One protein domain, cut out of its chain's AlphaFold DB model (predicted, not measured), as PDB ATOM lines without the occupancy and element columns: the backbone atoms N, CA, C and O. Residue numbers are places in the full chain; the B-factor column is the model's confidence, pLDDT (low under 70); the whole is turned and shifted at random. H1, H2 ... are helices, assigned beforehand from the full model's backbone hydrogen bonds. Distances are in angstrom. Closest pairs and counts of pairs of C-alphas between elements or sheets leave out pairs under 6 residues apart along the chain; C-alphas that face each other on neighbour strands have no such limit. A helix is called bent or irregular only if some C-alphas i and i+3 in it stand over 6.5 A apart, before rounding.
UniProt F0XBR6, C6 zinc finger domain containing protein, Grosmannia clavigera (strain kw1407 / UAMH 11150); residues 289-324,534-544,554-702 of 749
ATOM      1  N   GLY A 289     205.625 233.678 179.134       78.00
ATOM      2  CA  GLY A 289     205.136 233.688 180.506       78.00
ATOM      3  C   GLY A 289     205.907 234.695 181.369       78.00
ATOM      4  O   GLY A 289     207.055 235.042 181.084       78.00
ATOM      5  N   ARG A 290     205.273 235.221 182.425       81.38
ATOM      6  CA  ARG A 290     205.844 236.311 183.251       81.38
ATOM      7  C   ARG A 290     207.112 235.897 184.005       81.38
ATOM      8  O   ARG A 290     207.871 236.767 184.430       81.38
ATOM      9  N   SER A 291     207.336 234.594 184.174       86.00
ATOM     10  CA  SER A 291     208.533 234.039 184.812       86.00
ATOM     11  C   SER A 291     209.641 233.686 183.813       86.00
ATOM     12  O   SER A 291     210.742 233.320 184.241       86.00
ATOM     13  N   ALA A 292     209.385 233.828 182.505       88.25
ATOM     14  CA  ALA A 292     210.375 233.601 181.461       88.25
ATOM     15  C   ALA A 292     211.554 234.569 181.609       88.25
ATOM     16  O   ALA A 292     211.373 235.770 181.832       88.25
ATOM     17  N   VAL A 293     212.769 234.057 181.417       90.25
ATOM     18  CA  VAL A 293     214.020 234.823 181.554       90.25
ATOM     19  C   VAL A 293     214.045 236.094 180.691       90.25
ATOM     20  O   VAL A 293     214.500 237.144 181.136       90.25
ATOM     21  N   MET A 294     213.480 236.027 179.480       86.31
ATOM     22  CA  MET A 294     213.414 237.142 178.528       86.31
ATOM     23  C   MET A 294     212.327 238.169 178.875       86.31
ATOM     24  O   MET A 294     212.441 239.335 178.513       86.31
ATOM     25  N   ALA A 295     211.279 237.755 179.594       86.06
ATOM     26  CA  ALA A 295     210.179 238.630 180.001       86.06
ATOM     27  C   ALA A 295     210.464 239.349 181.320       86.06
ATOM     28  O   ALA A 295     209.997 240.469 181.531       86.06
ATOM     29  N   PHE A 296     211.247 238.734 182.203       89.19
ATOM     30  CA  PHE A 296     211.457 239.238 183.553       89.19
ATOM     31  C   PHE A 296     212.059 240.654 183.635       89.19
ATOM     32  O   PHE A 296     211.504 241.453 184.386       89.19
ATOM     33  N   PRO A 297     213.083 241.046 182.847       89.00
ATOM     34  CA  PRO A 297     213.593 242.424 182.853       89.00
ATOM     35  C   PRO A 297     212.534 243.462 182.459       89.00
ATOM     36  O   PRO A 297     212.512 244.573 182.993       89.00
ATOM     37  N   HIS A 298     211.628 243.101 181.546       84.88
ATOM     38  CA  HIS A 298     210.504 243.950 181.155       84.88
ATOM     39  C   HIS A 298     209.466 244.049 182.282       84.88
ATOM     40  O   HIS A 298     209.033 245.148 182.627       84.88
ATOM     41  N   VAL A 299     209.104 242.918 182.901       86.19
ATOM     42  CA  VAL A 299     208.205 242.892 184.070       86.19
ATOM     43  C   VAL A 299     208.775 243.748 185.203       86.19
ATOM     44  O   VAL A 299     208.054 244.570 185.765       86.19
ATOM     45  N   LEU A 300     210.068 243.601 185.495       88.31
ATOM     46  CA  LEU A 300     210.768 244.377 186.511       88.31
ATOM     47  C   LEU A 300     210.788 245.868 186.164       88.31
ATOM     48  O   LEU A 300     210.447 246.680 187.014       88.31
ATOM     49  N   SER A 301     211.092 246.237 184.915       87.56
ATOM     50  CA  SER A 301     211.041 247.640 184.467       87.56
ATOM     51  C   SER A 301     209.685 248.285 184.762       87.56
ATOM     52  O   SER A 301     209.640 249.409 185.253       87.56
ATOM     53  N   GLY A 302     208.584 247.570 184.500       85.81
ATOM     54  CA  GLY A 302     207.236 248.048 184.817       85.81
ATOM     55  C   GLY A 302     207.000 248.221 186.322       85.81
ATOM     56  O   GLY A 302     206.470 249.243 186.744       85.81
ATOM     57  N   VAL A 303     207.450 247.268 187.148       87.00
ATOM     58  CA  VAL A 303     207.355 247.351 188.625       87.00
ATOM     59  C   VAL A 303     208.193 248.498 189.207       87.00
ATOM     60  O   VAL A 303     207.854 249.046 190.258       87.00
ATOM     61  N   LEU A 304     209.275 248.874 188.525       88.56
ATOM     62  CA  LEU A 304     210.136 249.998 188.892       88.56
ATOM     63  C   LEU A 304     209.640 251.354 188.344       88.56
ATOM     64  O   LEU A 304     210.348 252.345 188.476       88.56
ATOM     65  N   GLY A 305     208.440 251.418 187.748       81.25
ATOM     66  CA  GLY A 305     207.815 252.678 187.326       81.25
ATOM     67  C   GLY A 305     208.209 253.165 185.928       81.25
ATOM     68  O   GLY A 305     208.193 254.361 185.664       81.25
ATOM     69  N   CYS A 306     208.596 252.266 185.020       81.88
ATOM     70  CA  CYS A 306     208.868 252.634 183.631       81.88
ATOM     71  C   CYS A 306     207.570 252.911 182.845       81.88
ATOM     72  O   CYS A 306     206.835 251.978 182.528       81.88
ATOM     73  N   ASP A 307     207.356 254.165 182.434       67.06
ATOM     74  CA  ASP A 307     206.152 254.609 181.701       67.06
ATOM     75  C   ASP A 307     206.090 254.157 180.231       67.06
ATOM     76  O   ASP A 307     205.043 254.226 179.586       67.06
ATOM     77  N   SER A 308     207.211 253.693 179.669       61.53
ATOM     78  CA  SER A 308     207.280 253.199 178.289       61.53
ATOM     79  C   SER A 308     207.384 251.670 178.257       61.53
ATOM     80  O   SER A 308     208.334 251.119 178.822       61.53
ATOM     81  N   PRO A 309     206.461 250.955 177.584       54.44
ATOM     82  CA  PRO A 309     206.621 249.524 177.366       54.44
ATOM     83  C   PRO A 309     207.811 249.302 176.424       54.44
ATOM     84  O   PRO A 309     207.772 249.681 175.251       54.44
ATOM     85  N   SER A 310     208.903 248.722 176.930       56.50
ATOM     86  CA  SER A 310     210.025 248.342 176.071       56.50
ATOM     87  C   SER A 310     209.650 247.100 175.263       56.50
ATOM     88  O   SER A 310     208.949 246.216 175.749       56.50
ATOM     89  N   LYS A 311     210.133 246.987 174.024       62.66
ATOM     90  CA  LYS A 311     209.952 245.751 173.247       62.66
ATOM     91  C   LYS A 311     210.566 244.567 174.008       62.66
ATOM     92  O   LYS A 311     211.591 244.713 174.672       62.66
ATOM     93  N   LEU A 312     209.928 243.399 173.927       66.12
ATOM     94  CA  LEU A 312     210.469 242.166 174.493       66.12
ATOM     95  C   LEU A 312     211.713 241.762 173.684       66.12
ATOM     96  O   LEU A 312     211.593 241.361 172.527       66.12
ATOM     97  N   HIS A 313     212.894 241.891 174.287       68.12
ATOM     98  CA  HIS A 313     214.175 241.508 173.692       68.12
ATOM     99  C   HIS A 313     214.777 240.323 174.458       68.12
ATOM    100  O   HIS A 313     214.696 240.267 175.685       68.12
ATOM    101  N   SER A 314     215.415 239.392 173.746       72.25
ATOM    102  CA  SER A 314     216.170 238.272 174.331       72.25
ATOM    103  C   SER A 314     217.530 238.748 174.860       72.25
ATOM    104  O   SER A 314     218.582 238.347 174.365       72.25
ATOM    105  N   LEU A 315     217.506 239.667 175.828       79.88
ATOM    106  CA  LEU A 315     218.702 240.280 176.408       79.88
ATOM    107  C   LEU A 315     219.583 239.233 177.091       79.88
ATOM    108  O   LEU A 315     219.075 238.381 177.819       79.88
ATOM    109  N   ALA A 316     220.898 239.336 176.875       82.75
ATOM    110  CA  ALA A 316     221.903 238.435 177.442       82.75
ATOM    111  C   ALA A 316     221.638 236.937 177.176       82.75
ATOM    112  O   ALA A 316     222.078 236.087 177.943       82.75
ATOM    113  N   TYR A 317     220.914 236.593 176.106       84.06
ATOM    114  CA  TYR A 317     220.622 235.196 175.769       84.06
ATOM    115  C   TYR A 317     221.881 234.417 175.346       84.06
ATOM    116  O   TYR A 317     222.022 233.237 175.660       84.06
ATOM    117  N   ASN A 318     222.798 235.089 174.646       87.12
ATOM    118  CA  ASN A 318     224.134 234.609 174.309       87.12
ATOM    119  C   ASN A 318     225.088 235.808 174.140       87.12
ATOM    120  O   ASN A 318     224.683 236.964 174.282       87.12
ATOM    121  N   PHE A 319     226.359 235.539 173.841       85.56
ATOM    122  CA  PHE A 319     227.374 236.582 173.661       85.56
ATOM    123  C   PHE A 319     227.294 237.336 172.325       85.56
ATOM    124  O   PHE A 319     227.971 238.345 172.183       85.56
ATOM    125  N   GLY A 320     226.515 236.887 171.340       82.12
ATOM    126  CA  GLY A 320     226.387 237.564 170.043       82.12
ATOM    127  C   GLY A 320     227.647 237.523 169.176       82.12
ATOM    128  O   GLY A 320     227.856 238.414 168.359       82.12
ATOM    129  N   THR A 321     228.510 236.522 169.360       81.69
ATOM    130  CA  THR A 321     229.788 236.379 168.633       81.69
ATOM    131  C   THR A 321     229.635 235.828 167.215       81.69
ATOM    132  O   THR A 321     230.608 235.800 166.456       81.69
ATOM    133  N   ARG A 322     228.437 235.357 166.853       80.12
ATOM    134  CA  ARG A 322     228.096 234.817 165.533       80.12
ATOM    135  C   ARG A 322     226.735 235.343 165.095       80.12
ATOM    136  O   ARG A 322     225.844 235.532 165.921       80.12
ATOM    137  N   SER A 323     226.577 235.562 163.794       63.44
ATOM    138  CA  SER A 323     225.276 235.862 163.199       63.44
ATOM    139  C   SER A 323     224.444 234.585 163.057       63.44
ATOM    140  O   SER A 323     224.972 233.503 162.805       63.44
ATOM    141  N   SER A 324     223.121 234.711 163.191       55.81
ATOM    142  CA  SER A 324     222.199 233.629 162.832       55.81
ATOM    143  C   SER A 324     222.358 233.318 161.340       55.81
ATOM    144  O   SER A 324     222.257 234.224 160.513       55.81
ATOM    145  N   GLN A 534     225.740 215.067 186.697       97.38
ATOM    146  CA  GLN A 534     225.457 216.280 187.464       97.38
ATOM    147  C   GLN A 534     224.539 217.216 186.670       97.38
ATOM    148  O   GLN A 534     223.603 217.776 187.236       97.38
ATOM    149  N   PHE A 535     224.757 217.353 185.354       97.88
ATOM    150  CA  PHE A 535     223.871 218.125 184.477       97.88
ATOM    151  C   PHE A 535     222.431 217.592 184.514       97.88
ATOM    152  O   PHE A 535     221.484 218.361 184.700       97.88
ATOM    153  N   VAL A 536     222.272 216.267 184.421       97.94
ATOM    154  CA  VAL A 536     220.970 215.596 184.529       97.94
ATOM    155  C   VAL A 536     220.364 215.791 185.922       97.94
ATOM    156  O   VAL A 536     219.198 216.165 186.016       97.94
ATOM    157  N   GLN A 537     221.134 215.617 187.000       97.19
ATOM    158  CA  GLN A 537     220.650 215.798 188.378       97.19
ATOM    159  C   GLN A 537     220.098 217.205 188.635       97.19
ATOM    160  O   GLN A 537     219.062 217.338 189.285       97.19
ATOM    161  N   ILE A 538     220.739 218.252 188.102       98.12
ATOM    162  CA  ILE A 538     220.208 219.618 188.210       98.12
ATOM    163  C   ILE A 538     218.843 219.705 187.507       98.12
ATOM    164  O   ILE A 538     217.889 220.221 188.089       98.12
ATOM    165  N   ALA A 539     218.720 219.173 186.285       98.00
ATOM    166  CA  ALA A 539     217.465 219.210 185.530       98.00
ATOM    167  C   ALA A 539     216.336 218.419 186.203       98.00
ATOM    168  O   ALA A 539     215.180 218.830 186.147       98.00
ATOM    169  N   GLN A 540     216.650 217.315 186.882       97.38
ATOM    170  CA  GLN A 540     215.657 216.520 187.609       97.38
ATOM    171  C   GLN A 540     214.966 217.331 188.720       97.38
ATOM    172  O   GLN A 540     213.798 217.103 189.018       97.38
ATOM    173  N   ILE A 541     215.622 218.346 189.287       97.94
ATOM    174  CA  ILE A 541     215.018 219.206 190.320       97.94
ATOM    175  C   ILE A 541     213.911 220.108 189.750       97.94
ATOM    176  O   ILE A 541     213.081 220.619 190.506       97.94
ATOM    177  N   ILE A 542     213.832 220.287 188.430       97.06
ATOM    178  CA  ILE A 542     212.734 221.012 187.782       97.06
ATOM    179  C   ILE A 542     211.412 220.251 188.030       97.06
ATOM    180  O   ILE A 542     211.390 219.022 187.927       97.06
ATOM    181  N   PRO A 543     210.290 220.936 188.342       94.19
ATOM    182  CA  PRO A 543     208.952 220.335 188.346       94.19
ATOM    183  C   PRO A 543     208.493 220.047 186.904       94.19
ATOM    184  O   PRO A 543     207.573 220.669 186.380       94.19
ATOM    185  N   ALA A 544     209.208 219.146 186.236       93.62
ATOM    186  CA  ALA A 544     209.055 218.804 184.832       93.62
ATOM    187  C   ALA A 544     208.390 217.431 184.655       93.62
ATOM    188  O   ALA A 544     208.576 216.542 185.497       93.62
ATOM    189  N   GLU A 554     205.765 216.113 201.639       82.25
ATOM    190  CA  GLU A 554     204.588 216.668 200.985       82.25
ATOM    191  C   GLU A 554     204.546 218.174 201.256       82.25
ATOM    192  O   GLU A 554     204.828 218.625 202.368       82.25
ATOM    193  N   THR A 555     204.235 218.957 200.225       86.19
ATOM    194  CA  THR A 555     204.185 220.422 200.310       86.19
ATOM    195  C   THR A 555     202.749 220.885 200.127       86.19
ATOM    196  O   THR A 555     202.010 220.325 199.316       86.19
ATOM    197  N   SER A 556     202.329 221.880 200.910       83.75
ATOM    198  CA  SER A 556     200.929 222.328 200.937       83.75
ATOM    199  C   SER A 556     200.620 223.372 199.859       83.75
ATOM    200  O   SER A 556     199.460 223.635 199.544       83.75
ATOM    201  N   SER A 557     201.662 223.970 199.273       90.25
ATOM    202  CA  SER A 557     201.546 225.002 198.245       90.25
ATOM    203  C   SER A 557     202.703 224.960 197.248       90.25
ATOM    204  O   SER A 557     203.818 224.557 197.578       90.25
ATOM    205  N   LEU A 558     202.467 225.486 196.039       89.25
ATOM    206  CA  LEU A 558     203.498 225.641 195.001       89.25
ATOM    207  C   LEU A 558     204.718 226.435 195.500       89.25
ATOM    208  O   LEU A 558     205.848 226.174 195.102       89.25
ATOM    209  N   ARG A 559     204.506 227.409 196.388       92.75
ATOM    210  CA  ARG A 559     205.588 228.167 197.025       92.75
ATOM    211  C   ARG A 559     206.518 227.254 197.820       92.75
ATOM    212  O   ARG A 559     207.730 227.332 197.646       92.75
ATOM    213  N   GLU A 560     205.952 226.449 198.713       92.75
ATOM    214  CA  GLU A 560     206.722 225.541 199.566       92.75
ATOM    215  C   GLU A 560     207.441 224.491 198.723       92.75
ATOM    216  O   GLU A 560     208.609 224.201 198.974       92.75
ATOM    217  N   GLU A 561     206.791 224.003 197.664       94.25
ATOM    218  CA  GLU A 561     207.419 223.117 196.685       94.25
ATOM    219  C   GLU A 561     208.679 223.751 196.077       94.25
ATOM    220  O   GLU A 561     209.746 223.133 196.044       94.25
ATOM    221  N   LEU A 562     208.586 225.007 195.630       95.38
ATOM    222  CA  LEU A 562     209.718 225.729 195.046       95.38
ATOM    223  C   LEU A 562     210.824 226.017 196.075       95.38
ATOM    224  O   LEU A 562     212.001 225.977 195.714       95.38
ATOM    225  N   PHE A 563     210.478 226.257 197.344       95.75
ATOM    226  CA  PHE A 563     211.457 226.401 198.429       95.75
ATOM    227  C   PHE A 563     212.240 225.107 198.653       95.75
ATOM    228  O   PHE A 563     213.471 225.122 198.692       95.75
ATOM    229  N   GLU A 564     211.548 223.973 198.743       96.44
ATOM    230  CA  GLU A 564     212.196 222.674 198.934       96.44
ATOM    231  C   GLU A 564     213.040 222.260 197.725       96.44
ATOM    232  O   GLU A 564     214.136 221.718 197.889       96.44
ATOM    233  N   ARG A 565     212.597 222.580 196.503       97.06
ATOM    234  CA  ARG A 565     213.403 222.378 195.289       97.06
ATOM    235  C   ARG A 565     214.657 223.248 195.279       97.06
ATOM    236  O   ARG A 565     215.719 222.754 194.910       97.06
ATOM    237  N   LEU A 566     214.582 224.498 195.737       97.12
ATOM    238  CA  LEU A 566     215.762 225.355 195.871       97.12
ATOM    239  C   LEU A 566     216.755 224.797 196.906       97.12
ATOM    240  O   LEU A 566     217.953 224.734 196.638       97.12
ATOM    241  N   ARG A 567     216.262 224.303 198.048       97.00
ATOM    242  CA  ARG A 567     217.093 223.619 199.057       97.00
ATOM    243  C   ARG A 567     217.711 222.329 198.517       97.00
ATOM    244  O   ARG A 567     218.843 221.996 198.856       97.00
ATOM    245  N   ALA A 568     216.984 221.579 197.691       97.06
ATOM    246  CA  ALA A 568     217.520 220.394 197.027       97.06
ATOM    247  C   ALA A 568     218.622 220.758 196.022       97.06
ATOM    248  O   ALA A 568     219.642 220.073 195.965       97.06
ATOM    249  N   LEU A 569     218.434 221.853 195.282       97.62
ATOM    250  CA  LEU A 569     219.388 222.364 194.303       97.62
ATOM    251  C   LEU A 569     220.702 222.809 194.950       97.62
ATOM    252  O   LEU A 569     221.776 222.504 194.433       97.62
ATOM    253  N   ASP A 570     220.622 223.482 196.096       96.75
ATOM    254  CA  ASP A 570     221.797 223.923 196.856       96.75
ATOM    255  C   ASP A 570     222.662 222.753 197.357       96.75
ATOM    256  O   ASP A 570     223.892 222.820 197.347       96.75
ATOM    257  N   ARG A 571     222.033 221.622 197.699       96.06
ATOM    258  CA  ARG A 571     222.727 220.416 198.189       96.06
ATOM    259  C   ARG A 571     223.551 219.693 197.119       96.06
ATOM    260  O   ARG A 571     224.348 218.821 197.478       96.06
ATOM    261  N   LEU A 572     223.367 220.003 195.832       95.94
ATOM    262  CA  LEU A 572     224.138 219.378 194.758       95.94
ATOM    263  C   LEU A 572     225.594 219.855 194.781       95.94
ATOM    264  O   LEU A 572     225.886 221.050 194.767       95.94
ATOM    265  N   ARG A 573     226.530 218.901 194.757       94.12
ATOM    266  CA  ARG A 573     227.962 219.187 194.629       94.12
ATOM    267  C   ARG A 573     228.334 219.228 193.157       94.12
ATOM    268  O   ARG A 573     228.338 218.195 192.498       94.12
ATOM    269  N   LEU A 574     228.654 220.423 192.672       95.50
ATOM    270  CA  LEU A 574     228.968 220.665 191.270       95.50
ATOM    271  C   LEU A 574     230.458 220.927 191.098       95.50
ATOM    272  O   LEU A 574     231.024 221.762 191.802       95.50
ATOM    273  N   THR A 575     231.092 220.215 190.170       93.44
ATOM    274  CA  THR A 575     232.548 220.301 189.962       93.44
ATOM    275  C   THR A 575     232.940 221.183 188.782       93.44
ATOM    276  O   THR A 575     234.044 221.719 188.761       93.44
ATOM    277  N   HIS A 576     232.053 221.353 187.798       96.44
ATOM    278  CA  HIS A 576     232.354 222.094 186.576       96.44
ATOM    279  C   HIS A 576     231.752 223.516 186.607       96.44
ATOM    280  O   HIS A 576     230.553 223.647 186.872       96.44
ATOM    281  N   PRO A 577     232.508 224.584 186.265       97.19
ATOM    282  CA  PRO A 577     232.016 225.969 186.314       97.19
ATOM    283  C   PRO A 577     230.722 226.211 185.521       97.19
ATOM    284  O   PRO A 577     229.824 226.894 186.001       97.19
ATOM    285  N   PHE A 578     230.566 225.582 184.349       96.75
ATOM    286  CA  PHE A 578     229.316 225.654 183.570       96.75
ATOM    287  C   PHE A 578     228.090 225.173 184.366       96.75
ATOM    288  O   PHE A 578     227.012 225.754 184.254       96.75
ATOM    289  N   LEU A 579     228.244 224.136 185.196       97.81
ATOM    290  CA  LEU A 579     227.153 223.617 186.020       97.81
ATOM    291  C   LEU A 579     226.853 224.538 187.204       97.81
ATOM    292  O   LEU A 579     225.690 224.697 187.558       97.81
ATOM    293  N   VAL A 580     227.868 225.202 187.770       98.19
ATOM    294  CA  VAL A 580     227.677 226.228 188.812       98.19
ATOM    295  C   VAL A 580     226.828 227.388 188.283       98.19
ATOM    296  O   VAL A 580     225.895 227.819 188.959       98.19
ATOM    297  N   VAL A 581     227.102 227.838 187.056       97.81
ATOM    298  CA  VAL A 581     226.299 228.853 186.354       97.81
ATOM    299  C   VAL A 581     224.880 228.328 186.077       97.81
ATOM    300  O   VAL A 581     223.899 228.981 186.420       97.81
ATOM    301  N   THR A 582     224.752 227.092 185.579       97.50
ATOM    302  CA  THR A 582     223.449 226.438 185.317       97.50
ATOM    303  C   THR A 582     222.589 226.296 186.583       97.50
ATOM    304  O   THR A 582     221.370 226.468 186.542       97.50
ATOM    305  N   ARG A 583     223.209 226.023 187.738       97.75
ATOM    306  CA  ARG A 583     222.529 225.993 189.041       97.75
ATOM    307  C   ARG A 583     221.925 227.350 189.385       97.75
ATOM    308  O   ARG A 583     220.786 227.401 189.843       97.75
ATOM    309  N   ALA A 584     222.661 228.436 189.159       98.06
ATOM    310  CA  ALA A 584     222.140 229.777 189.398       98.06
ATOM    311  C   ALA A 584     220.987 230.117 188.450       98.06
ATOM    312  O   ALA A 584     219.969 230.624 188.915       98.06
ATOM    313  N   ASP A 585     221.072 229.748 187.168       96.19
ATOM    314  CA  ASP A 585     219.952 229.923 186.232       96.19
ATOM    315  C   ASP A 585     218.673 229.255 186.734       96.19
ATOM    316  O   ASP A 585     217.601 229.873 186.721       96.19
ATOM    317  N   LEU A 586     218.771 228.016 187.229       97.81
ATOM    318  CA  LEU A 586     217.618 227.308 187.781       97.81
ATOM    319  C   LEU A 586     217.120 227.939 189.092       97.81
ATOM    320  O   LEU A 586     215.909 228.100 189.265       97.81
ATOM    321  N   ALA A 587     218.021 228.373 189.977       98.31
ATOM    322  CA  ALA A 587     217.659 229.117 191.186       98.31
ATOM    323  C   ALA A 587     216.888 230.404 190.844       98.31
ATOM    324  O   ALA A 587     215.841 230.683 191.433       98.31
ATOM    325  N   PHE A 588     217.335 231.146 189.828       97.75
ATOM    326  CA  PHE A 588     216.633 232.329 189.330       97.75
ATOM    327  C   PHE A 588     215.288 231.965 188.696       97.75
ATOM    328  O   PHE A 588     214.316 232.696 188.878       97.75
ATOM    329  N   CYS A 589     215.180 230.829 187.999       96.50
ATOM    330  CA  CYS A 589     213.898 230.339 187.483       96.50
ATOM    331  C   CYS A 589     212.882 230.074 188.603       96.50
ATOM    332  O   CYS A 589     211.706 230.414 188.441       96.50
ATOM    333  N   PHE A 590     213.310 229.483 189.724       97.25
ATOM    334  CA  PHE A 590     212.455 229.284 190.898       97.25
ATOM    335  C   PHE A 590     212.101 230.610 191.562       97.25
ATOM    336  O   PHE A 590     210.919 230.881 191.769       97.25
ATOM    337  N   TYR A 591     213.092 231.475 191.794       96.62
ATOM    338  CA  TYR A 591     212.873 232.803 192.358       96.62
ATOM    339  C   TYR A 591     211.844 233.601 191.553       96.62
ATOM    340  O   TYR A 591     210.877 234.100 192.116       96.62
ATOM    341  N   ARG A 592     211.990 233.672 190.222       95.12
ATOM    342  CA  ARG A 592     211.055 234.406 189.357       95.12
ATOM    343  C   ARG A 592     209.629 233.876 189.457       95.12
ATOM    344  O   ARG A 592     208.696 234.664 189.344       95.12
ATOM    345  N   ARG A 593     209.437 232.571 189.652       94.25
ATOM    346  CA  ARG A 593     208.105 231.969 189.843       94.25
ATOM    347  C   ARG A 593     207.531 232.305 191.210       94.25
ATOM    348  O   ARG A 593     206.403 232.780 191.271       94.25
ATOM    349  N   ILE A 594     208.328 232.174 192.271       93.69
ATOM    350  CA  ILE A 594     207.944 232.583 193.632       93.69
ATOM    351  C   ILE A 594     207.573 234.074 193.657       93.69
ATOM    352  O   ILE A 594     206.545 234.445 194.216       93.69
ATOM    353  N   TYR A 595     208.365 234.918 192.997       91.25
ATOM    354  CA  TYR A 595     208.138 236.357 192.887       91.25
ATOM    355  C   TYR A 595     206.780 236.684 192.245       91.25
ATOM    356  O   TYR A 595     206.060 237.556 192.728       91.25
ATOM    357  N   GLN A 596     206.370 235.951 191.199       88.62
ATOM    358  CA  GLN A 596     205.048 236.152 190.584       88.62
ATOM    359  C   GLN A 596     203.881 235.743 191.496       88.62
ATOM    360  O   GLN A 596     202.774 236.238 191.290       88.62
ATOM    361  N   LEU A 597     204.106 234.899 192.513       88.56
ATOM    362  CA  LEU A 597     203.065 234.550 193.490       88.56
ATOM    363  C   LEU A 597     202.696 235.731 194.401       88.56
ATOM    364  O   LEU A 597     201.656 235.670 195.047       88.56
ATOM    365  N   LYS A 598     203.511 236.802 194.447       84.50
ATOM    366  CA  LYS A 598     203.298 238.009 195.277       84.50
ATOM    367  C   LYS A 598     203.054 237.720 196.761       84.50
ATOM    368  O   LYS A 598     202.321 238.427 197.443       84.50
ATOM    369  N   GLN A 599     203.674 236.666 197.257       82.50
ATOM    370  CA  GLN A 599     203.649 236.292 198.661       82.50
ATOM    371  C   GLN A 599     205.077 236.518 199.228       82.50
ATOM    372  O   GLN A 599     206.050 236.479 198.471       82.50
ATOM    373  N   GLY A 600     205.257 236.723 200.539       81.06
ATOM    374  CA  GLY A 600     206.579 237.056 201.128       81.06
ATOM    375  C   GLY A 600     207.612 235.916 201.071       81.06
ATOM    376  O   GLY A 600     207.239 234.764 201.246       81.06
ATOM    377  N   ILE A 601     208.889 236.177 200.803       90.69
ATOM    378  CA  ILE A 601     209.941 235.141 200.713       90.69
ATOM    379  C   ILE A 601     210.768 235.177 201.998       90.69
ATOM    380  O   ILE A 601     211.081 236.264 202.469       90.69
ATOM    381  N   SER A 602     211.094 234.021 202.575       90.69
ATOM    382  CA  SER A 602     211.915 233.968 203.785       90.69
ATOM    383  C   SER A 602     213.388 234.271 203.483       90.69
ATOM    384  O   SER A 602     213.894 233.942 202.406       90.69
ATOM    385  N   ASP A 603     214.084 234.879 204.444       91.75
ATOM    386  CA  ASP A 603     215.475 235.318 204.272       91.75
ATOM    387  C   ASP A 603     216.434 234.157 203.969       91.75
ATOM    388  O   ASP A 603     217.365 234.325 203.184       91.75
ATOM    389  N   ASP A 604     216.178 232.956 204.505       94.44
ATOM    390  CA  ASP A 604     216.968 231.758 204.193       94.44
ATOM    391  C   ASP A 604     216.885 231.395 202.703       94.44
ATOM    392  O   ASP A 604     217.897 231.084 202.078       94.44
ATOM    393  N   ILE A 605     215.697 231.497 202.105       95.62
ATOM    394  CA  ILE A 605     215.487 231.226 200.680       95.62
ATOM    395  C   ILE A 605     216.125 232.317 199.820       95.62
ATOM    396  O   ILE A 605     216.730 232.000 198.794       95.62
ATOM    397  N   LEU A 606     216.030 233.587 200.226       96.06
ATOM    398  CA  LEU A 606     216.715 234.680 199.530       96.06
ATOM    399  C   LEU A 606     218.232 234.471 199.535       96.06
ATOM    400  O   LEU A 606     218.862 234.613 198.484       96.06
ATOM    401  N   GLN A 607     218.801 234.061 200.673       97.31
ATOM    402  CA  GLN A 607     220.232 233.799 200.804       97.31
ATOM    403  C   GLN A 607     220.700 232.685 199.859       97.31
ATOM    404  O   GLN A 607     221.710 232.860 199.182       97.31
ATOM    405  N   LEU A 608     219.932 231.597 199.709       97.94
ATOM    406  CA  LEU A 608     220.254 230.528 198.750       97.94
ATOM    407  C   LEU A 608     220.345 231.040 197.302       97.94
ATOM    408  O   LEU A 608     221.239 230.648 196.549       97.94
ATOM    409  N   VAL A 609     219.429 231.926 196.897       98.31
ATOM    410  CA  VAL A 609     219.444 232.519 195.548       98.31
ATOM    411  C   VAL A 609     220.638 233.466 195.373       98.31
ATOM    412  O   VAL A 609     221.276 233.461 194.317       98.31
ATOM    413  N   ILE A 610     220.957 234.254 196.402       98.38
ATOM    414  CA  ILE A 610     222.100 235.177 196.421       98.38
ATOM    415  C   ILE A 610     223.424 234.411 196.321       98.38
ATOM    416  O   ILE A 610     224.259 234.726 195.469       98.38
ATOM    417  N   ASP A 611     223.602 233.366 197.127       98.12
ATOM    418  CA  ASP A 611     224.822 232.557 197.147       98.12
ATOM    419  C   ASP A 611     225.039 231.833 195.814       98.12
ATOM    420  O   ASP A 611     226.159 231.812 195.285       98.12
ATOM    421  N   ALA A 612     223.963 231.312 195.212       98.19
ATOM    422  CA  ALA A 612     224.013 230.736 193.873       98.19
ATOM    423  C   ALA A 612     224.473 231.769 192.829       98.19
ATOM    424  O   ALA A 612     225.346 231.468 192.011       98.19
ATOM    425  N   GLY A 613     223.940 232.994 192.880       98.12
ATOM    426  CA  GLY A 613     224.317 234.071 191.967       98.12
ATOM    427  C   GLY A 613     225.758 234.549 192.137       98.12
ATOM    428  O   GLY A 613     226.466 234.720 191.143       98.12
ATOM    429  N   LYS A 614     226.242 234.679 193.377       98.06
ATOM    430  CA  LYS A 614     227.650 234.998 193.658       98.06
ATOM    431  C   LYS A 614     228.586 233.948 193.057       98.06
ATOM    432  O   LYS A 614     229.506 234.298 192.318       98.06
ATOM    433  N   ALA A 615     228.315 232.668 193.324       98.00
ATOM    434  CA  ALA A 615     229.106 231.569 192.778       98.00
ATOM    435  C   ALA A 615     229.079 231.549 191.238       98.00
ATOM    436  O   ALA A 615     230.089 231.240 190.605       98.00
ATOM    437  N   ALA A 616     227.949 231.914 190.624       97.88
ATOM    438  CA  ALA A 616     227.838 232.007 189.172       97.88
ATOM    439  C   ALA A 616     228.677 233.138 188.571       97.88
ATOM    440  O   ALA A 616     229.269 232.915 187.522       97.88
ATOM    441  N   ILE A 617     228.794 234.306 189.214       97.81
ATOM    442  CA  ILE A 617     229.683 235.385 188.737       97.81
ATOM    443  C   ILE A 617     231.149 234.929 188.743       97.81
ATOM    444  O   ILE A 617     231.866 235.132 187.763       97.81
ATOM    445  N   GLU A 618     231.588 234.268 189.816       97.25
ATOM    446  CA  GLU A 618     232.953 233.739 189.921       97.25
ATOM    447  C   GLU A 618     233.220 232.667 188.849       97.25
ATOM    448  O   GLU A 618     234.218 232.737 188.126       97.25
ATOM    449  N   ALA A 619     232.299 231.712 188.687       97.88
ATOM    450  CA  ALA A 619     232.385 230.669 187.666       97.88
ATOM    451  C   ALA A 619     232.326 231.235 186.235       97.88
ATOM    452  O   ALA A 619     233.062 230.779 185.357       97.88
ATOM    453  N   ALA A 620     231.498 232.255 185.997       97.12
ATOM    454  CA  ALA A 620     231.391 232.950 184.720       97.12
ATOM    455  C   ALA A 620     232.718 233.613 184.331       97.12
ATOM    456  O   ALA A 620     233.184 233.448 183.201       97.12
ATOM    457  N   GLN A 621     233.371 234.298 185.274       95.69
ATOM    458  CA  GLN A 621     234.676 234.909 185.032       95.69
ATOM    459  C   GLN A 621     235.750 233.856 184.729       95.69
ATOM    460  O   GLN A 621     236.559 234.051 183.824       95.69
ATOM    461  N   GLN A 622     235.746 232.724 185.445       96.00
ATOM    462  CA  GLN A 622     236.661 231.613 185.163       96.00
ATOM    463  C   GLN A 622     236.479 231.078 183.737       96.00
ATOM    464  O   GLN A 622     237.470 230.874 183.036       96.00
ATOM    465  N   LEU A 623     235.234 230.890 183.293       95.00
ATOM    466  CA  LEU A 623     234.922 230.400 181.949       95.00
ATOM    467  C   LEU A 623     235.384 231.374 180.861       95.00
ATOM    468  O   LEU A 623     236.068 230.958 179.926       95.00
ATOM    469  N   VAL A 624     235.094 232.669 181.005       93.25
ATOM    470  CA  VAL A 624     235.539 233.685 180.036       93.25
ATOM    471  C   VAL A 624     237.061 233.797 179.992       93.25
ATOM    472  O   VAL A 624     237.625 233.860 178.902       93.25
ATOM    473  N   ASN A 625     237.743 233.730 181.137       92.19
ATOM    474  CA  ASN A 625     239.211 233.740 181.184       92.19
ATOM    475  C   ASN A 625     239.835 232.519 180.482       92.19
ATOM    476  O   ASN A 625     240.974 232.586 180.030       92.19
ATOM    477  N   GLN A 626     239.095 231.411 180.376       90.75
ATOM    478  CA  GLN A 626     239.480 230.218 179.616       90.75
ATOM    479  C   GLN A 626     239.061 230.285 178.135       90.75
ATOM    480  O   GLN A 626     239.231 229.306 177.414       90.75
ATOM    481  N   GLY A 627     238.474 231.398 177.679       88.00
ATOM    482  CA  GLY A 627     237.926 231.546 176.327       88.00
ATOM    483  C   GLY A 627     236.621 230.775 176.092       88.00
ATOM    484  O   GLY A 627     236.197 230.620 174.951       88.00
ATOM    485  N   ARG A 628     235.967 230.275 177.148       90.06
ATOM    486  CA  ARG A 628     234.767 229.431 177.055       90.06
ATOM    487  C   ARG A 628     233.504 230.280 177.153       90.06
ATOM    488  O   ARG A 628     233.002 230.564 178.239       90.06
ATOM    489  N   LEU A 629     232.970 230.664 175.998       89.69
ATOM    490  CA  LEU A 629     231.816 231.561 175.881       89.69
ATOM    491  C   LEU A 629     230.477 230.806 175.857       89.69
ATOM    492  O   LEU A 629     229.691 230.931 174.918       89.69
ATOM    493  N   PHE A 630     230.208 230.000 176.888       91.62
ATOM    494  CA  PHE A 630     228.922 229.304 177.000       91.62
ATOM    495  C   PHE A 630     227.756 230.299 177.135       91.62
ATOM    496  O   PHE A 630     227.871 231.331 177.794       91.62
ATOM    497  N   TRP A 631     226.610 229.972 176.533       87.12
ATOM    498  CA  TRP A 631     225.435 230.853 176.442       87.12
ATOM    499  C   TRP A 631     224.907 231.348 177.796       87.12
ATOM    500  O   TRP A 631     224.454 232.484 177.901       87.12
ATOM    501  N   ASN A 632     224.981 230.520 178.840       89.69
ATOM    502  CA  ASN A 632     224.482 230.847 180.175       89.69
ATOM    503  C   ASN A 632     225.361 231.854 180.930       89.69
ATOM    504  O   ASN A 632     224.866 232.551 181.801       89.69
ATOM    505  N   VAL A 633     226.639 232.003 180.576       93.56
ATOM    506  CA  VAL A 633     227.605 232.832 181.321       93.56
ATOM    507  C   VAL A 633     227.170 234.298 181.416       93.56
ATOM    508  O   VAL A 633     227.097 234.855 182.511       93.56
ATOM    509  N   ILE A 634     226.857 234.930 180.280       93.50
ATOM    510  CA  ILE A 634     226.386 236.324 180.257       93.50
ATOM    511  C   ILE A 634     224.951 236.440 180.790       93.50
ATOM    512  O   ILE A 634     224.630 237.388 181.511       93.50
ATOM    513  N   GLY A 635     224.111 235.445 180.481       92.50
ATOM    514  CA  GLY A 635     222.712 235.386 180.892       92.50
ATOM    515  C   GLY A 635     222.551 235.369 182.407       92.50
ATOM    516  O   GLY A 635     221.844 236.217 182.949       92.50
ATOM    517  N   SER A 636     223.255 234.478 183.105       93.75
ATOM    518  CA  SER A 636     223.178 234.365 184.564       93.75
ATOM    519  C   SER A 636     223.666 235.628 185.265       93.75
ATOM    520  O   SER A 636     223.041 236.055 186.230       93.75
ATOM    521  N   ALA A 637     224.738 236.267 184.779       96.50
ATOM    522  CA  ALA A 637     225.250 237.502 185.375       96.50
ATOM    523  C   ALA A 637     224.230 238.649 185.284       96.50
ATOM    524  O   ALA A 637     223.938 239.325 186.273       96.50
ATOM    525  N   PHE A 638     223.632 238.830 184.106       96.81
ATOM    526  CA  PHE A 638     222.582 239.823 183.893       96.81
ATOM    527  C   PHE A 638     221.311 239.514 184.702       96.81
ATOM    528  O   PHE A 638     220.735 240.402 185.339       96.81
ATOM    529  N   GLN A 639     220.877 238.252 184.718       96.25
ATOM    530  CA  GLN A 639     219.687 237.831 185.460       96.25
ATOM    531  C   GLN A 639     219.889 237.915 186.970       96.25
ATOM    532  O   GLN A 639     218.941 238.256 187.674       96.25
ATOM    533  N   TYR A 640     221.106 237.695 187.469       98.12
ATOM    534  CA  TYR A 640     221.417 237.870 188.881       98.12
ATOM    535  C   TYR A 640     221.173 239.313 189.331       98.12
ATOM    536  O   TYR A 640     220.501 239.533 190.335       98.12
ATOM    537  N   ILE A 641     221.607 240.303 188.542       98.00
ATOM    538  CA  ILE A 641     221.311 241.720 188.812       98.00
ATOM    539  C   ILE A 641     219.799 241.964 188.827       98.00
ATOM    540  O   ILE A 641     219.291 242.607 189.745       98.00
ATOM    541  N   CYS A 642     219.062 241.430 187.847       96.94
ATOM    542  CA  CYS A 642     217.602 241.560 187.810       96.94
ATOM    543  C   CYS A 642     216.950 240.962 189.066       96.94
ATOM    544  O   CYS A 642     216.015 241.541 189.612       96.94
ATOM    545  N   VAL A 643     217.444 239.815 189.533       97.00
ATOM    546  CA  VAL A 643     216.961 239.146 190.743       97.00
ATOM    547  C   VAL A 643     217.265 239.973 191.993       97.00
ATOM    548  O   VAL A 643     216.342 240.217 192.761       97.00
ATOM    549  N   LEU A 644     218.492 240.477 192.164       97.50
ATOM    550  CA  LEU A 644     218.863 241.329 193.304       97.50
ATOM    551  C   LEU A 644     218.010 242.604 193.374       97.50
ATOM    552  O   LEU A 644     217.514 242.959 194.440       97.50
ATOM    553  N   LEU A 645     217.795 243.264 192.231       96.31
ATOM    554  CA  LEU A 645     216.936 244.449 192.147       96.31
ATOM    555  C   LEU A 645     215.467 244.121 192.438       96.31
ATOM    556  O   LEU A 645     214.765 244.938 193.020       96.31
ATOM    557  N   ALA A 646     214.996 242.935 192.046       94.88
ATOM    558  CA  ALA A 646     213.634 242.497 192.327       94.88
ATOM    559  C   ALA A 646     213.419 242.079 193.789       94.88
ATOM    560  O   ALA A 646     212.286 242.153 194.258       94.88
ATOM    561  N   MET A 647     214.459 241.593 194.478       94.62
ATOM    562  CA  MET A 647     214.391 241.241 195.904       94.62
ATOM    563  C   MET A 647     214.137 242.478 196.757       94.62
ATOM    564  O   MET A 647     213.349 242.410 197.692       94.62
ATOM    565  N   ASP A 648     214.793 243.589 196.411       89.56
ATOM    566  CA  ASP A 648     214.620 244.890 197.062       89.56
ATOM    567  C   ASP A 648     214.773 244.837 198.596       89.56
ATOM    568  O   ASP A 648     214.049 245.481 199.355       89.56
ATOM    569  N   THR A 649     215.734 244.029 199.062       90.81
ATOM    570  CA  THR A 649     216.070 243.873 200.481       90.81
ATOM    571  C   THR A 649     217.469 244.416 200.795       90.81
ATOM    572  O   THR A 649     218.334 244.481 199.907       90.81
ATOM    573  N   PRO A 650     217.755 244.759 202.066       90.19
ATOM    574  CA  PRO A 650     219.102 245.142 202.487       90.19
ATOM    575  C   PRO A 650     220.147 244.053 202.207       90.19
ATOM    576  O   PRO A 650     221.236 244.368 201.734       90.19
ATOM    577  N   ILE A 651     219.794 242.777 202.422       90.75
ATOM    578  CA  ILE A 651     220.681 241.627 202.180       90.75
ATOM    579  C   ILE A 651     221.103 241.597 200.703       90.75
ATOM    580  O   ILE A 651     222.297 241.587 200.404       90.75
ATOM    581  N   ALA A 652     220.146 241.698 199.773       94.12
ATOM    582  CA  ALA A 652     220.421 241.715 198.335       94.12
ATOM    583  C   ALA A 652     221.235 242.947 197.894       94.12
ATOM    584  O   ALA A 652     222.119 242.844 197.038       94.12
ATOM    585  N   SER A 653     220.976 244.110 198.500       93.00
ATOM    586  CA  SER A 653     221.589 245.388 198.108       93.00
ATOM    587  C   SER A 653     223.115 245.391 198.226       93.00
ATOM    588  O   SER A 653     223.798 245.974 197.382       93.00
ATOM    589  N   THR A 654     223.665 244.683 199.217       95.56
ATOM    590  CA  THR A 654     225.124 244.581 199.420       95.56
ATOM    591  C   THR A 654     225.855 243.875 198.271       95.56
ATOM    592  O   THR A 654     227.053 244.082 198.076       95.56
ATOM    593  N   HIS A 655     225.140 243.083 197.467       96.94
ATOM    594  CA  HIS A 655     225.711 242.294 196.375       96.94
ATOM    595  C   HIS A 655     225.610 242.968 195.004       96.94
ATOM    596  O   HIS A 655     226.284 242.538 194.064       96.94
ATOM    597  N   ILE A 656     224.817 244.041 194.876       96.88
ATOM    598  CA  ILE A 656     224.562 244.719 193.595       96.88
ATOM    599  C   ILE A 656     225.872 245.197 192.959       96.88
ATOM    600  O   ILE A 656     226.124 244.908 191.792       96.88
ATOM    601  N   ALA A 657     226.739 245.872 193.720       96.94
ATOM    602  CA  ALA A 657     227.994 246.413 193.193       96.94
ATOM    603  C   ALA A 657     228.908 245.316 192.613       96.94
ATOM    604  O   ALA A 657     229.415 245.454 191.500       96.94
ATOM    605  N   ALA A 658     229.065 244.198 193.329       97.25
ATOM    606  CA  ALA A 658     229.875 243.071 192.871       97.25
ATOM    607  C   ALA A 658     229.277 242.391 191.626       97.25
ATOM    608  O   ALA A 658     230.014 242.034 190.708       97.25
ATOM    609  N   ALA A 659     227.948 242.249 191.562       97.75
ATOM    610  CA  ALA A 659     227.265 241.685 190.398       97.75
ATOM    611  C   ALA A 659     227.440 242.562 189.144       97.75
ATOM    612  O   ALA A 659     227.730 242.041 188.065       97.75
ATOM    613  N   PHE A 660     227.338 243.891 189.287       98.12
ATOM    614  CA  PHE A 660     227.613 244.839 188.201       98.12
ATOM    615  C   PHE A 660     229.061 244.764 187.728       98.12
ATOM    616  O   PHE A 660     229.284 244.664 186.524       98.12
ATOM    617  N   GLN A 661     230.029 244.734 188.648       97.75
ATOM    618  CA  GLN A 661     231.439 244.582 188.284       97.75
ATOM    619  C   GLN A 661     231.681 243.285 187.499       97.75
ATOM    620  O   GLN A 661     232.400 243.290 186.502       97.75
ATOM    621  N   GLY A 662     231.047 242.183 187.913       97.06
ATOM    622  CA  GLY A 662     231.088 240.917 187.183       97.06
ATOM    623  C   GLY A 662     230.564 241.055 185.753       97.06
ATOM    624  O   GLY A 662     231.266 240.710 184.807       97.06
ATOM    625  N   LEU A 663     229.365 241.619 185.574       97.25
ATOM    626  CA  LEU A 663     228.787 241.833 184.242       97.25
ATOM    627  C   LEU A 663     229.638 242.776 183.372       97.25
ATOM    628  O   LEU A 663     229.774 242.546 182.168       97.25
ATOM    629  N   GLU A 664     230.226 243.818 183.960       97.44
ATOM    630  CA  GLU A 664     231.133 244.741 183.270       97.44
ATOM    631  C   GLU A 664     232.389 244.029 182.773       97.44
ATOM    632  O   GLU A 664     232.731 244.166 181.598       97.44
ATOM    633  N   ASN A 665     233.014 243.197 183.608       96.38
ATOM    634  CA  ASN A 665     234.182 242.411 183.213       96.38
ATOM    635  C   ASN A 665     233.861 241.453 182.055       96.38
ATOM    636  O   ASN A 665     234.621 241.379 181.090       96.38
ATOM    637  N   LEU A 666     232.721 240.751 182.119       95.56
ATOM    638  CA  LEU A 666     232.270 239.862 181.038       95.56
ATOM    639  C   LEU A 666     232.002 240.643 179.743       95.56
ATOM    640  O   LEU A 666     232.353 240.187 178.656       95.56
ATOM    641  N   THR A 667     231.404 241.832 179.861       95.31
ATOM    642  CA  THR A 667     231.128 242.712 178.719       95.31
ATOM    643  C   THR A 667     232.421 243.207 178.084       95.31
ATOM    644  O   THR A 667     232.536 243.153 176.866       95.31
ATOM    645  N   MET A 668     233.404 243.625 178.885       94.69
ATOM    646  CA  MET A 668     234.711 244.086 178.404       94.69
ATOM    647  C   MET A 668     235.537 242.975 177.752       94.69
ATOM    648  O   MET A 668     236.289 243.245 176.823       94.69
ATOM    649  N   ALA A 669     235.418 241.737 178.236       92.19
ATOM    650  CA  ALA A 669     236.201 240.617 177.724       92.19
ATOM    651  C   ALA A 669     235.786 240.168 176.311       92.19
ATOM    652  O   ALA A 669     236.620 239.640 175.582       92.19
ATOM    653  N   VAL A 670     234.515 240.354 175.930       89.19
ATOM    654  CA  VAL A 670     233.978 239.889 174.633       89.19
ATOM    655  C   VAL A 670     233.533 241.043 173.723       89.19
ATOM    656  O   VAL A 670     233.617 240.914 172.508       89.19
ATOM    657  N   ASP A 671     233.074 242.154 174.305       92.06
ATOM    658  CA  ASP A 671     232.657 243.409 173.657       92.06
ATOM    659  C   ASP A 671     231.845 243.250 172.359       92.06
ATOM    660  O   ASP A 671     232.278 243.589 171.257       92.06
ATOM    661  N   THR A 672     230.615 242.750 172.486       92.38
ATOM    662  CA  THR A 672     229.659 242.681 171.377       92.38
ATOM    663  C   THR A 672     228.531 243.692 171.567       92.38
ATOM    664  O   THR A 672     228.405 244.362 172.594       92.38
ATOM    665  N   GLU A 673     227.683 243.850 170.552       90.12
ATOM    666  CA  GLU A 673     226.443 244.621 170.697       90.12
ATOM    667  C   GLU A 673     225.547 244.025 171.794       90.12
ATOM    668  O   GLU A 673     225.115 244.753 172.684       90.12
ATOM    669  N   LEU A 674     225.372 242.698 171.816       88.56
ATOM    670  CA  LEU A 674     224.495 242.028 172.782       88.56
ATOM    671  C   LEU A 674     224.998 242.131 174.231       88.56
ATOM    672  O   LEU A 674     224.187 242.307 175.144       88.56
ATOM    673  N   THR A 675     226.315 242.056 174.471       93.06
ATOM    674  CA  THR A 675     226.856 242.230 175.833       93.06
ATOM    675  C   THR A 675     226.707 243.676 176.312       93.06
ATOM    676  O   THR A 675     226.296 243.911 177.452       93.06
ATOM    677  N   ARG A 676     226.945 244.661 175.435       94.50
ATOM    678  CA  ARG A 676     226.739 246.085 175.751       94.50
ATOM    679  C   ARG A 676     225.269 246.424 175.990       94.50
ATOM    680  O   ARG A 676     224.971 247.193 176.907       94.50
ATOM    681  N   GLU A 677     224.350 245.841 175.224       91.94
ATOM    682  CA  GLU A 677     222.905 245.980 175.444       91.94
ATOM    683  C   GLU A 677     222.477 245.426 176.807       91.94
ATOM    684  O   GLU A 677     221.739 246.096 177.535       91.94
ATOM    685  N   ALA A 678     222.978 244.245 177.189       92.81
ATOM    686  CA  ALA A 678     222.707 243.652 178.497       92.81
ATOM    687  C   ALA A 678     223.162 244.566 179.647       92.81
ATOM    688  O   ALA A 678     222.382 244.866 180.556       92.81
ATOM    689  N   LEU A 679     224.396 245.079 179.578       95.94
ATOM    690  CA  LEU A 679     224.933 246.009 180.575       95.94
ATOM    691  C   LEU A 679     224.159 247.338 180.610       95.94
ATOM    692  O   LEU A 679     223.875 247.872 181.685       95.94
ATOM    693  N   SER A 680     223.783 247.869 179.444       94.75
ATOM    694  CA  SER A 680     222.968 249.085 179.330       94.75
ATOM    695  C   SER A 680     221.602 248.912 179.996       94.75
ATOM    696  O   SER A 680     221.192 249.759 180.799       94.75
ATOM    697  N   MET A 681     220.922 247.787 179.745       93.75
ATOM    698  CA  MET A 681     219.642 247.492 180.386       93.75
ATOM    699  C   MET A 681     219.792 247.319 181.901       93.75
ATOM    700  O   MET A 681     218.989 247.874 182.651       93.75
ATOM    701  N   ALA A 682     220.829 246.621 182.374       96.00
ATOM    702  CA  ALA A 682     221.085 246.479 183.808       96.00
ATOM    703  C   ALA A 682     221.243 247.852 184.486       96.00
ATOM    704  O   ALA A 682     220.581 248.140 185.485       96.00
ATOM    705  N   ARG A 683     222.045 248.751 183.897       96.38
ATOM    706  CA  ARG A 683     222.225 250.129 184.394       96.38
ATOM    707  C   ARG A 683     220.919 250.923 184.382       96.38
ATOM    708  O   ARG A 683     220.672 251.703 185.300       96.38
ATOM    709  N   ARG A 684     220.073 250.728 183.366       94.44
ATOM    710  CA  ARG A 684     218.742 251.345 183.298       94.44
ATOM    711  C   ARG A 684     217.843 250.870 184.441       94.44
ATOM    712  O   ARG A 684     217.234 251.707 185.096       94.44
ATOM    713  N   LEU A 685     217.794 249.563 184.701       94.69
ATOM    714  CA  LEU A 685     217.021 248.986 185.806       94.69
ATOM    715  C   LEU A 685     217.489 249.515 187.167       94.69
ATOM    716  O   LEU A 685     216.659 249.868 187.998       94.69
ATOM    717  N   LEU A 686     218.803 249.645 187.376       96.19
ATOM    718  CA  LEU A 686     219.352 250.223 188.605       96.19
ATOM    719  C   LEU A 686     218.910 251.680 188.809       96.19
ATOM    720  O   LEU A 686     218.527 252.047 189.917       96.19
ATOM    721  N   ARG A 687     218.937 252.503 187.751       95.44
ATOM    722  CA  ARG A 687     218.467 253.900 187.814       95.44
ATOM    723  C   ARG A 687     216.986 253.976 188.170       95.44
ATOM    724  O   ARG A 687     216.641 254.691 189.099       95.44
ATOM    725  N   LEU A 688     216.149 253.177 187.501       94.00
ATOM    726  CA  LEU A 688     214.718 253.096 187.811       94.00
ATOM    727  C   LEU A 688     214.480 252.694 189.272       94.00
ATOM    728  O   LEU A 688     213.652 253.299 189.946       94.00
ATOM    729  N   ASN A 689     215.244 251.728 189.789       94.12
ATOM    730  CA  ASN A 689     215.146 251.330 191.191       94.12
ATOM    731  C   ASN A 689     215.535 252.467 192.148       94.12
ATOM    732  O   ASN A 689     214.821 252.741 193.110       94.12
ATOM    733  N   ALA A 690     216.636 253.168 191.869       94.62
ATOM    734  CA  ALA A 690     217.082 254.299 192.678       94.62
ATOM    735  C   ALA A 690     216.081 255.467 192.656       94.62
ATOM    736  O   ALA A 690     215.836 256.087 193.691       94.62
ATOM    737  N   ASP A 691     215.488 255.760 191.498       94.44
ATOM    738  CA  ASP A 691     214.493 256.823 191.344       94.44
ATOM    739  C   ASP A 691     213.194 256.486 192.079       94.44
ATOM    740  O   ASP A 691     212.663 257.337 192.795       94.44
ATOM    741  N   LYS A 692     212.741 255.229 191.991       93.50
ATOM    742  CA  LYS A 692     211.615 254.723 192.782       93.50
ATOM    743  C   LYS A 692     211.875 254.878 194.282       93.50
ATOM    744  O   LYS A 692     211.044 255.455 194.974       93.50
ATOM    745  N   LYS A 693     213.039 254.440 194.774       93.38
ATOM    746  CA  LYS A 693     213.403 254.554 196.197       93.38
ATOM    747  C   LYS A 693     213.472 255.992 196.683       93.38
ATOM    748  O   LYS A 693     213.001 256.290 197.773       93.38
ATOM    749  N   ARG A 694     214.034 256.892 195.872       95.56
ATOM    750  CA  ARG A 694     214.085 258.321 196.197       95.56
ATOM    751  C   ARG A 694     212.682 258.913 196.301       95.56
ATOM    752  O   ARG A 694     212.426 259.669 197.224       95.56
ATOM    753  N   LYS A 695     211.782 258.542 195.386       93.50
ATOM    754  CA  LYS A 695     210.385 258.978 195.419       93.50
ATOM    755  C   LYS A 695     209.657 258.470 196.667       93.50
ATOM    756  O   LYS A 695     209.035 259.271 197.350       93.50
ATOM    757  N   GLU A 696     209.776 257.177 196.977       92.94
ATOM    758  CA  GLU A 696     209.190 256.574 198.187       92.94
ATOM    759  C   GLU A 696     209.703 257.258 199.462       92.94
ATOM    760  O   GLU A 696     208.918 257.577 200.349       92.94
ATOM    761  N   LEU A 697     211.010 257.537 199.536       95.44
ATOM    762  CA  LEU A 697     211.603 258.258 200.660       95.44
ATOM    763  C   LEU A 697     211.051 259.683 200.776       95.44
ATOM    764  O   LEU A 697     210.606 260.060 201.851       95.44
ATOM    765  N   SER A 698     211.013 260.446 199.679       95.12
ATOM    766  CA  SER A 698     210.478 261.815 199.692       95.12
ATOM    767  C   SER A 698     208.995 261.878 200.075       95.12
ATOM    768  O   SER A 698     208.568 262.841 200.702       95.12
ATOM    769  N   GLU A 699     208.198 260.867 199.715       93.69
ATOM    770  CA  GLU A 699     206.798 260.762 200.151       93.69
ATOM    771  C   GLU A 699     206.689 260.507 201.663       93.69
ATOM    772  O   GLU A 699     205.820 261.087 202.312       93.69
ATOM    773  N   LEU A 700     207.579 259.692 202.240       93.75
ATOM    774  CA  LEU A 700     207.627 259.444 203.686       93.75
ATOM    775  C   LEU A 700     208.133 260.663 204.468       93.75
ATOM    776  O   LEU A 700     207.523 261.023 205.471       93.75
ATOM    777  N   GLU A 701     209.188 261.322 203.986       95.12
ATOM    778  CA  GLU A 701     209.721 262.562 204.568       95.12
ATOM    779  C   GLU A 701     208.653 263.668 204.571       95.12
ATOM    780  O   GLU A 701     208.465 264.341 205.577       95.12
ATOM    781  N   ALA A 702     207.864 263.801 203.494       92.69
ATOM    782  CA  ALA A 702     206.759 264.761 203.444       92.69
ATOM    783  C   ALA A 702     205.665 264.478 204.493       92.69
ATOM    784  O   ALA A 702     205.047 265.410 205.015       92.69
TER     785      ALA A 702
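This is residues 289 to 324, 534 to 544 and 554 to 702 of the 749 residues of the protein "C6 zinc finger domain containing protein" of Grosmannia clavigera (strain kw1407 / UAMH 11150) (UniProt F0XBR6). Six helices, H3 to H8, form an up-and-down bundle, each running against the one before it, with H6 in its middle. Short H1 packs on H6 and H8, short H2 lies beside H3 and H4, and residues 694 to 702 of H8 stick out. The printed part has 196 residues with eight named helices, H1 to H8 in order, and no named strand: all helix. It is compact, with a radius of gyration of the C-alphas of 16.6 A and spans of 53 by 47 by 30 A.

H1, residues 296 to 303, touches residues 642 to 646 alone of H6, residues 631 to 647; the closest C-alphas, Pro 297 and Cys 642, are 6.4 A apart. H2, residues 534 to 540, only just touches H4, residues 577 to 596, with 3 pairs of C-alphas within 8 A, Phe 535 and Leu 579 closest at 6.6 A. H3, residues 558 to 570, forms a hairpin with H4, C-alphas 559 and 594 closest at 6.0 A. H4 and H5, residues 603 to 625, form another, at 36 degrees, only just steep; C-alphas 581 and 616 are closest at 4.5 A. H6 is the hub, touching five helices. H7, residues 650 to 670, touches H6, C-alphas 644 and 652 closest at 5.3 A. H8, residues 673 to 702, touches H6 with residues 675 to 689 alone, at a shallow tilt of 4 degrees, C-alphas 638 and 678 closest at 6.6 A. Every O i to N i+4 pair is within hydrogen-bond range except in H6, 11 of 13, and H7, 12 of 17.

H1 begins at C-alpha 296 (211.457, 239.238, 183.553); H8, 43.2 A long, ends at C-alpha 702 (206.759, 264.761, 203.444). H5 is 33.2 A long and H7 32.0 A. H7 is irregular, C-alphas 654 and 657 being 7.1 A apart; H6 only just, with 6.7 A from C-alpha 631 to 634.

Residues 325 to 533 and 545 to 553 are not printed, with C-alpha gaps of 30.3 A and 16.9 A. Of the links printed whole, none is long. pLDDT is under 70 at residues 307 to 313 and 323 to 324.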